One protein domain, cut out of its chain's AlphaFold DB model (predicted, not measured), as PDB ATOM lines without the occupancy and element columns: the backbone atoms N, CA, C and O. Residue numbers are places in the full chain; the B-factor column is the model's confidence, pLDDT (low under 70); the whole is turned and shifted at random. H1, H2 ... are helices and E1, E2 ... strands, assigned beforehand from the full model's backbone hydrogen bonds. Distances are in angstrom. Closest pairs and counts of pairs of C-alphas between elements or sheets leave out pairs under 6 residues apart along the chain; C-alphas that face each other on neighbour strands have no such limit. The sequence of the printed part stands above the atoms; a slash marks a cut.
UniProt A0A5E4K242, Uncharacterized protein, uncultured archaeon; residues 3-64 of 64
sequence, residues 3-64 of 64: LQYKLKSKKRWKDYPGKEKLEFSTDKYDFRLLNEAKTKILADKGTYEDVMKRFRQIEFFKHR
ATOM      1  N   LEU A   3     -23.160 -25.520  17.539       95.75
ATOM      2  CA  LEU A   3     -22.209 -25.537  16.429       95.75
ATOM      3  C   LEU A   3     -21.055 -26.483  16.760       95.75
ATOM      4  O   LEU A   3     -20.428 -26.378  17.816       95.75
ATOM      5  N   GLN A   4     -20.764 -27.403  15.848       96.50
ATOM      6  CA  GLN A   4     -19.641 -28.317  15.965       96.50
ATOM      7  C   GLN A   4     -18.675 -28.150  14.807       96.50
ATOM      8  O   GLN A   4     -19.055 -27.780  13.698       96.50
ATOM      9  N   TYR A   5     -17.419 -28.475  15.082       96.88
ATOM     10  CA  TYR A   5     -16.335 -28.422  14.122       96.88
ATOM     11  C   TYR A   5     -15.453 -29.663  14.233       96.88
ATOM     12  O   TYR A   5     -15.403 -30.343  15.266       96.88
ATOM     13  N   LYS A   6     -14.746 -29.971  13.155       96.31
ATOM     14  CA  LYS A   6     -13.655 -30.945  13.146       96.31
ATOM     15  C   LYS A   6     -12.660 -30.576  12.065       96.31
ATOM     16  O   LYS A   6     -13.033 -29.978  11.065       96.31
ATOM     17  N   LEU A   7     -11.403 -30.968  12.230       95.56
ATOM     18  CA  LEU A   7     -10.466 -30.919  11.110       95.56
ATOM     19  C   LEU A   7     -10.955 -31.857  10.007       95.56
ATOM     20  O   LEU A   7     -11.430 -32.953  10.310       95.56
ATOM     21  N   LYS A   8     -10.785 -31.466   8.742       94.06
ATOM     22  CA  LYS A   8     -11.146 -32.305   7.586       94.06
ATOM     23  C   LYS A   8     -10.476 -33.683   7.629       94.06
ATOM     24  O   LYS A   8     -11.091 -34.680   7.264       94.06
ATOM     25  N   SER A   9      -9.255 -33.747   8.163       92.75
ATOM     26  CA  SER A   9      -8.492 -34.985   8.375       92.75
ATOM     27  C   SER A   9      -8.954 -35.820   9.577       92.75
ATOM     28  O   SER A   9      -8.591 -36.987   9.691       92.75
ATOM     29  N   LYS A  10      -9.752 -35.257  10.495       93.69
ATOM     30  CA  LYS A  10     -10.214 -35.938  11.712       93.69
ATOM     31  C   LYS A  10     -11.648 -36.448  11.552       93.69
ATOM     32  O   LYS A  10     -12.489 -35.877  10.853       93.69
ATOM     33  N   LYS A  11     -11.953 -37.545  12.251       92.69
ATOM     34  CA  LYS A  11     -13.303 -38.138  12.284       92.69
ATOM     35  C   LYS A  11     -14.187 -37.545  13.386       92.69
ATOM     36  O   LYS A  11     -15.381 -37.360  13.169       92.69
ATOM     37  N   ARG A  12     -13.610 -37.226  14.550       94.25
ATOM     38  CA  ARG A  12     -14.355 -36.793  15.742       94.25
ATOM     39  C   ARG A  12     -14.738 -35.312  15.679       94.25
ATOM     40  O   ARG A  12     -13.874 -34.461  15.486       94.25
ATOM     41  N   TRP A  13     -16.018 -35.039  15.913       95.50
ATOM     42  CA  TRP A  13     -16.562 -33.694  16.094       95.50
ATOM     43  C   TRP A  13     -16.293 -33.165  17.502       95.50
ATOM     44  O   TRP A  13     -16.279 -33.928  18.471       95.50
ATOM     45  N   LYS A  14     -16.091 -31.853  17.600       95.19
ATOM     46  CA  LYS A  14     -15.938 -31.102  18.845       95.19
ATOM     47  C   LYS A  14     -16.894 -29.914  18.840       95.19
ATOM     48  O   LYS A  14     -17.288 -29.448  17.773       95.19
ATOM     49  N   ASP A  15     -17.245 -29.420  20.019       95.50
ATOM     50  CA  ASP A  15     -18.043 -28.202  20.142       95.50
ATOM     51  C   ASP A  15     -17.189 -26.989  19.746       95.50
ATOM     52  O   ASP A  15     -16.009 -26.911  20.092       95.50
ATOM     53  N   TYR A  16     -17.760 -26.090  18.946       94.88
ATOM     54  CA  TYR A  16     -17.031 -24.971  18.360       94.88
ATOM     55  C   TYR A  16     -16.642 -23.934  19.425       94.88
ATOM     56  O   TYR A  16     -17.532 -23.366  20.057       94.88
ATOM     57  N   PRO A  17     -15.342 -23.642  19.616       92.88
ATOM     58  CA  PRO A  17     -14.877 -22.770  20.694       92.88
ATOM     59  C   PRO A  17     -14.952 -21.271  20.354       92.88
ATOM     60  O   PRO A  17     -14.635 -20.443  21.207       92.88
ATOM     61  N   GLY A  18     -15.340 -20.914  19.126       92.44
ATOM     62  CA  GLY A  18     -15.213 -19.561  18.580       92.44
ATOM     63  C   GLY A  18     -14.054 -19.449  17.586       92.44
ATOM     64  O   GLY A  18     -13.098 -20.221  17.645       92.44
ATOM     65  N   LYS A  19     -14.151 -18.491  16.653       90.19
ATOM     66  CA  LYS A  19     -13.228 -18.370  15.507       90.19
ATOM     67  C   LYS A  19     -11.794 -18.084  15.945       90.19
ATOM     68  O   LYS A  19     -10.864 -18.658  15.402       90.19
ATOM     69  N   GLU A  20     -11.646 -17.239  16.958       90.75
ATOM     70  CA  GLU A  20     -10.358 -16.798  17.509       90.75
ATOM     71  C   GLU A  20      -9.592 -17.914  18.226       90.75
ATOM     72  O   GLU A  20      -8.381 -17.834  18.383       90.75
ATOM     73  N   LYS A  21     -10.293 -18.972  18.653       92.94
ATOM     74  CA  LYS A  21      -9.709 -20.117  19.365       92.94
ATOM     75  C   LYS A  21      -9.392 -21.292  18.438       92.94
ATOM     76  O   LYS A  21      -9.097 -22.388  18.917       92.94
ATOM     77  N   LEU A  22      -9.518 -21.108  17.123       92.38
ATOM     78  CA  LEU A  22      -9.118 -22.117  16.151       92.38
ATOM     79  C   LEU A  22      -7.603 -22.083  15.950       92.38
ATOM     80  O   LEU A  22      -7.008 -21.027  15.786       92.38
ATOM     81  N   GLU A  23      -7.001 -23.268  15.925       92.25
ATOM     82  CA  GLU A  23      -5.567 -23.447  15.678       92.25
ATOM     83  C   GLU A  23      -5.188 -23.131  14.221       92.25
ATOM     84  O   GLU A  23      -4.106 -22.624  13.948       92.25
ATOM     85  N   PHE A  24      -6.099 -23.408  13.283       92.75
ATOM     86  CA  PHE A  24      -5.925 -23.137  11.857       92.75
ATOM     87  C   PHE A  24      -7.055 -22.252  11.320       92.75
ATOM     88  O   PHE A  24      -8.068 -22.007  11.978       92.75
ATOM     89  N   SER A  25      -6.914 -21.814  10.075       92.75
ATOM     90  CA  SER A  25      -7.970 -21.123   9.343       92.75
ATOM     91  C   SER A  25      -9.210 -22.010   9.141       92.75
ATOM     92  O   SER A  25      -9.145 -23.243   9.106       92.75
ATOM     93  N   THR A  26     -10.383 -21.379   9.023       93.19
ATOM     94  CA  THR A  26     -11.688 -22.063   8.963       93.19
ATOM     95  C   THR A  26     -11.831 -23.015   7.771       93.19
ATOM     96  O   THR A  26     -12.573 -23.985   7.857       93.19
ATOM     97  N   ASP A  27     -11.098 -22.800   6.680       93.81
ATOM     98  CA  ASP A  27     -11.070 -23.671   5.495       93.81
ATOM     99  C   ASP A  27     -10.510 -25.076   5.784       93.81
ATOM    100  O   ASP A  27     -10.826 -26.027   5.062       93.81
ATOM    101  N   LYS A  28      -9.707 -25.244   6.842       95.19
ATOM    102  CA  LYS A  28      -9.160 -26.548   7.258       95.19
ATOM    103  C   LYS A  28     -10.153 -27.396   8.048       95.19
ATOM    104  O   LYS A  28      -9.912 -28.590   8.267       95.19
ATOM    105  N   TYR A  29     -11.275 -26.808   8.448       95.94
ATOM    106  CA  TYR A  29     -12.291 -27.461   9.253       95.94
ATOM    107  C   TYR A  29     -13.565 -27.716   8.450       95.94
ATOM    108  O   TYR A  29     -13.905 -27.003   7.510       95.94
ATOM    109  N   ASP A  30     -14.263 -28.768   8.850       96.69
ATOM    110  CA  ASP A  30     -15.663 -28.991   8.532       96.69
ATOM    111  C   ASP A  30     -16.507 -28.495   9.711       96.69
ATOM    112  O   ASP A  30     -16.142 -28.720  10.871       96.69
ATOM    113  N   PHE A  31     -17.656 -27.891   9.418       97.12
ATOM    114  CA  PHE A  31     -18.623 -27.421  10.410       97.12
ATOM    115  C   PHE A  31     -19.959 -28.134  10.233       97.12
ATOM    116  O   PHE A  31     -20.289 -28.572   9.135       97.12
ATOM    117  N   ARG A  32     -20.732 -28.255  11.312       96.81
ATOM    118  CA  ARG A  32     -22.128 -28.715  11.278       96.81
ATOM    119  C   ARG A  32     -22.923 -28.089  12.412       96.81
ATOM    120  O   ARG A  32     -22.352 -27.768  13.456       96.81
ATOM    121  N   LEU A  33     -24.236 -27.993  12.252       96.69
ATOM    122  CA  LEU A  33     -25.123 -27.445  13.276       96.69
ATOM    123  C   LEU A  33     -26.085 -28.510  13.788       96.69
ATOM    124  O   LEU A  33     -26.695 -29.225  12.995       96.69
ATOM    125  N   LEU A  34     -26.257 -28.586  15.105       96.19
ATOM    126  CA  LEU A  34     -27.220 -29.464  15.764       96.19
ATOM    127  C   LEU A  34     -28.211 -28.667  16.619       96.19
ATOM    128  O   LEU A  34     -27.978 -27.505  16.972       96.19
ATOM    129  N   ASN A  35     -29.317 -29.311  16.988       94.44
ATOM    130  CA  ASN A  35     -30.200 -28.812  18.042       94.44
ATOM    131  C   ASN A  35     -29.501 -28.835  19.418       94.44
ATOM    132  O   ASN A  35     -28.435 -29.424  19.581       94.44
ATOM    133  N   GLU A  36     -30.098 -28.184  20.420       92.00
ATOM    134  CA  GLU A  36     -29.550 -28.143  21.790       92.00
ATOM    135  C   GLU A  36     -29.331 -29.526  22.402       92.00
ATOM    136  O   GLU A  36     -28.292 -29.762  23.009       92.00
ATOM    137  N   ALA A  37     -30.244 -30.465  22.150       94.38
ATOM    138  CA  ALA A  37     -30.127 -31.840  22.625       94.38
ATOM    139  C   ALA A  37     -29.076 -32.683  21.869       94.38
ATOM    140  O   ALA A  37     -28.854 -33.836  22.223       94.38
ATOM    141  N   LYS A  38     -28.442 -32.149  20.812       93.25
ATOM    142  CA  LYS A  38     -27.495 -32.860  19.927       93.25
ATOM    143  C   LYS A  38     -28.061 -34.142  19.283       93.25
ATOM    144  O   LYS A  38     -27.297 -35.000  18.848       93.25
ATOM    145  N   THR A  39     -29.383 -34.261  19.184       94.31
ATOM    146  CA  THR A  39     -30.086 -35.420  18.606       94.31
ATOM    147  C   THR A  39     -30.414 -35.248  17.127       94.31
ATOM    148  O   THR A  39     -30.581 -36.235  16.416       94.31
ATOM    149  N   LYS A  40     -30.502 -34.003  16.642       94.38
ATOM    150  CA  LYS A  40     -30.885 -33.687  15.262       94.38
ATOM    151  C   LYS A  40     -29.877 -32.745  14.620       94.38
ATOM    152  O   LYS A  40     -29.494 -31.737  15.214       94.38
ATOM    153  N   ILE A  41     -29.490 -33.060  13.386       95.12
ATOM    154  CA  ILE A  41     -28.672 -32.190  12.539       95.12
ATOM    155  C   ILE A  41     -29.591 -31.132  11.909       95.12
ATOM    156  O   ILE A  41     -30.621 -31.456  11.324       95.12
ATOM    157  N   LEU A  42     -29.242 -29.859  12.090       93.81
ATOM    158  CA  LEU A  42     -29.960 -28.689  11.564       93.81
ATOM    159  C   LEU A  42     -29.289 -28.102  10.315       93.81
ATOM    160  O   LEU A  42     -29.947 -27.450   9.499       93.81
ATOM    161  N   ALA A  43     -27.979 -28.321  10.194       95.12
ATOM    162  CA  ALA A  43     -27.179 -28.055   9.009       95.12
ATOM    163  C   ALA A  43     -26.139 -29.168   8.879       95.12
ATOM    164  O   ALA A  43     -25.406 -29.436   9.841       95.12
ATOM    165  N   ASP A  44     -26.096 -29.805   7.713       93.56
ATOM    166  CA  ASP A  44     -25.126 -30.850   7.405       93.56
ATOM    167  C   ASP A  44     -23.686 -30.325   7.389       93.56
ATOM    168  O   ASP A  44     -23.420 -29.132   7.565       93.56
ATOM    169  N   LYS A  45     -22.737 -31.249   7.201       93.88
ATOM    170  CA  LYS A  45     -21.321 -30.917   7.041       93.88
ATOM    171  C   LYS A  45     -21.156 -29.877   5.921       93.88
ATOM    172  O   LYS A  45     -21.476 -30.165   4.771       93.88
ATOM    173  N   GLY A  46     -20.557 -28.736   6.246       94.75
ATOM    174  CA  GLY A  46     -20.285 -27.666   5.289       94.75
ATOM    175  C   GLY A  46     -19.159 -26.735   5.725       94.75
ATOM    176  O   GLY A  46     -18.452 -26.988   6.709       94.75
ATOM    177  N   THR A  47     -18.989 -25.653   4.966       95.00
ATOM    178  CA  THR A  47     -18.062 -24.576   5.319       95.00
ATOM    179  C   THR A  47     -18.586 -23.781   6.516       95.00
ATOM    180  O   THR A  47     -19.762 -23.864   6.883       95.00
ATOM    181  N   TYR A  48     -17.715 -22.983   7.136       94.38
ATOM    182  CA  TYR A  48     -18.125 -22.091   8.221       94.38
ATOM    183  C   TYR A  48     -19.258 -21.151   7.784       94.38
ATOM    184  O   TYR A  48     -20.246 -20.988   8.496       94.38
ATOM    185  N   GLU A  49     -19.137 -20.563   6.597       94.56
ATOM    186  CA  GLU A  49     -20.078 -19.572   6.072       94.56
ATOM    187  C   GLU A  49     -21.465 -20.167   5.825       94.56
ATOM    188  O   GLU A  49     -22.461 -19.575   6.251       94.56
ATOM    189  N   ASP A  50     -21.532 -21.363   5.234       94.94
ATOM    190  CA  ASP A  50     -22.792 -22.068   4.973       94.94
ATOM    191  C   ASP A  50     -23.531 -22.392   6.273       94.94
ATOM    192  O   ASP A  50     -24.728 -22.122   6.427       94.94
ATOM    193  N   VAL A  51     -22.798 -22.927   7.252       95.62
ATOM    194  CA  VAL A  51     -23.370 -23.319   8.541       95.62
ATOM    195  C   VAL A  51     -23.803 -22.091   9.342       95.62
ATOM    196  O   VAL A  51     -24.887 -22.091   9.927       95.62
ATOM    197  N   MET A  52     -23.024 -21.006   9.318       94.12
ATOM    198  CA  MET A  52     -23.399 -19.743   9.960       94.12
ATOM    199  C   MET A  52     -24.594 -19.071   9.280       94.12
ATOM    200  O   MET A  52     -25.428 -18.474   9.962       94.12
ATOM    201  N   LYS A  53     -24.724 -19.177   7.953       94.88
ATOM    202  CA  LYS A  53     -25.910 -18.709   7.226       94.88
ATOM    203  C   LYS A  53     -27.155 -19.453   7.703       94.88
ATOM    204  O   LYS A  53     -28.152 -18.806   8.024       94.88
ATOM    205  N   ARG A  54     -27.083 -20.782   7.826       94.31
ATOM    206  CA  ARG A  54     -28.192 -21.602   8.334       94.31
ATOM    207  C   ARG A  54     -28.518 -21.300   9.796       94.31
ATOM    208  O   ARG A  54     -29.691 -21.182  10.138       94.31
ATOM    209  N   PHE A  55     -27.500 -21.116  10.635       93.38
ATOM    210  CA  PHE A  55     -27.667 -20.699  12.028       93.38
ATOM    211  C   PHE A  55     -28.445 -19.380  12.131       93.38
ATOM    212  O   PHE A  55     -29.473 -19.334  12.801       93.38
ATOM    213  N   ARG A  56     -28.017 -18.338  11.402       93.56
ATOM    214  CA  ARG A  56     -28.690 -17.027  11.391       93.56
ATOM    215  C   ARG A  56     -30.136 -17.109  10.912       93.56
ATOM    216  O   ARG A  56     -30.992 -16.451  11.488       93.56
ATOM    217  N   GLN A  57     -30.416 -17.924   9.894       93.62
ATOM    218  CA  GLN A  57     -31.787 -18.153   9.430       93.62
ATOM    219  C   GLN A  57     -32.663 -18.741  10.539       93.62
ATOM    220  O   GLN A  57     -33.759 -18.249  10.773       93.62
ATOM    221  N   ILE A  58     -32.186 -19.781  11.229       91.31
ATOM    222  CA  ILE A  58     -32.965 -20.439  12.285       91.31
ATOM    223  C   ILE A  58     -33.187 -19.498  13.470       91.31
ATOM    224  O   ILE A  58     -34.308 -19.419  13.962       91.31
ATOM    225  N   GLU A  59     -32.159 -18.767  13.909       89.25
ATOM    226  CA  GLU A  59     -32.318 -17.776  14.983       89.25
ATOM    227  C   GLU A  59     -33.310 -16.677  14.585       89.25
ATOM    228  O   GLU A  59     -34.181 -16.333  15.376       89.25
ATOM    229  N   PHE A  60     -33.266 -16.190  13.340       91.25
ATOM    230  CA  PHE A  60     -34.240 -15.213  12.846       91.25
ATOM    231  C   PHE A  60     -35.689 -15.715  12.962       91.25
ATOM    232  O   PHE A  60     -36.558 -14.972  13.402       91.25
ATOM    233  N   PHE A  61     -35.955 -16.979  12.614       88.56
ATOM    234  CA  PHE A  61     -37.297 -17.562  12.735       88.56
ATOM    235  C   PHE A  61     -37.738 -17.832  14.179       88.56
ATOM    236  O   PHE A  61     -38.934 -17.931  14.413       88.56
ATOM    237  N   LYS A  62     -36.817 -17.966  15.138       82.12
ATOM    238  CA  LYS A  62     -37.165 -18.138  16.560       82.12
ATOM    239  C   LYS A  62     -37.585 -16.841  17.243       82.12
ATOM    240  O   LYS A  62     -38.318 -16.885  18.223       82.12
ATOM    241  N   HIS A  63     -37.049 -15.717  16.778       78.62
ATOM    242  CA  HIS A  63     -37.308 -14.392  17.342       78.62
ATOM    243  C   HIS A  63     -38.440 -13.646  16.625       78.62
ATOM    244  O   HIS A  63     -38.626 -12.453  16.860       78.62
ATOM    245  N   ARG A  64     -39.161 -14.336  15.741       61.25
ATOM    246  CA  ARG A  64     -40.334 -13.833  15.037       61.25
ATOM    247  C   ARG A  64     -41.590 -14.426  15.653       61.25
ATOM    248  O   ARG A  64     -42.575 -13.670  15.744       61.25
TER     249      ARG A  64
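Overview. This is residues 3 to 64 of the 64 residues of an uncharacterized protein of uncultured archaeon (UniProt A0A5E4K242). What is the shape? A three-stranded sheet has helix H1 over one face, along the strands, and residues 59 to 64 stick out. What makes it? The printed part has 62 residues, with E1, E2, E3 and H1 in that order; the class is mixed, the sheet E1 - E2 - E3 an antiparallel meander, each strand neighbour to the one before. It is compact, radius of gyration of the C-alphas 11.8 A, spanning 37 by 23 by 17 A.

Along the chain. Where are the strands? E1 is residues 3 to 7, 14.0 A, from C-alpha 3 at (-22.209, -25.537, 16.429); E2 is 29 to 34, 16.4 A; E3 is 41 to 46, 12.0 A. And the helix? H1 is 48 to 62, 21.2 A, to C-alpha 62 at (-37.165, -18.138, 16.560).

Arrangement. How do strands pair? Within hydrogen-bond range are N 4 and O 32, 2.9 A, in hairpin E1 and E2, 154 degrees, and N 46 and O 31, 2.9 A, in hairpin E2 and E3, 169 degrees. Where is H1? It is on the sheet, height 9.4 A, over E2 and E3; its closest C-alphas to E2 are Tyr 48 and Phe 31, 5.8 A. Its O i to N i+4 pairs are each within range.

Size, cuts and confidence. Any cut or long link? The printed part has no cut; E1 to E2, 21 residues, is long. Where is confidence low? Residue 64 is under 70.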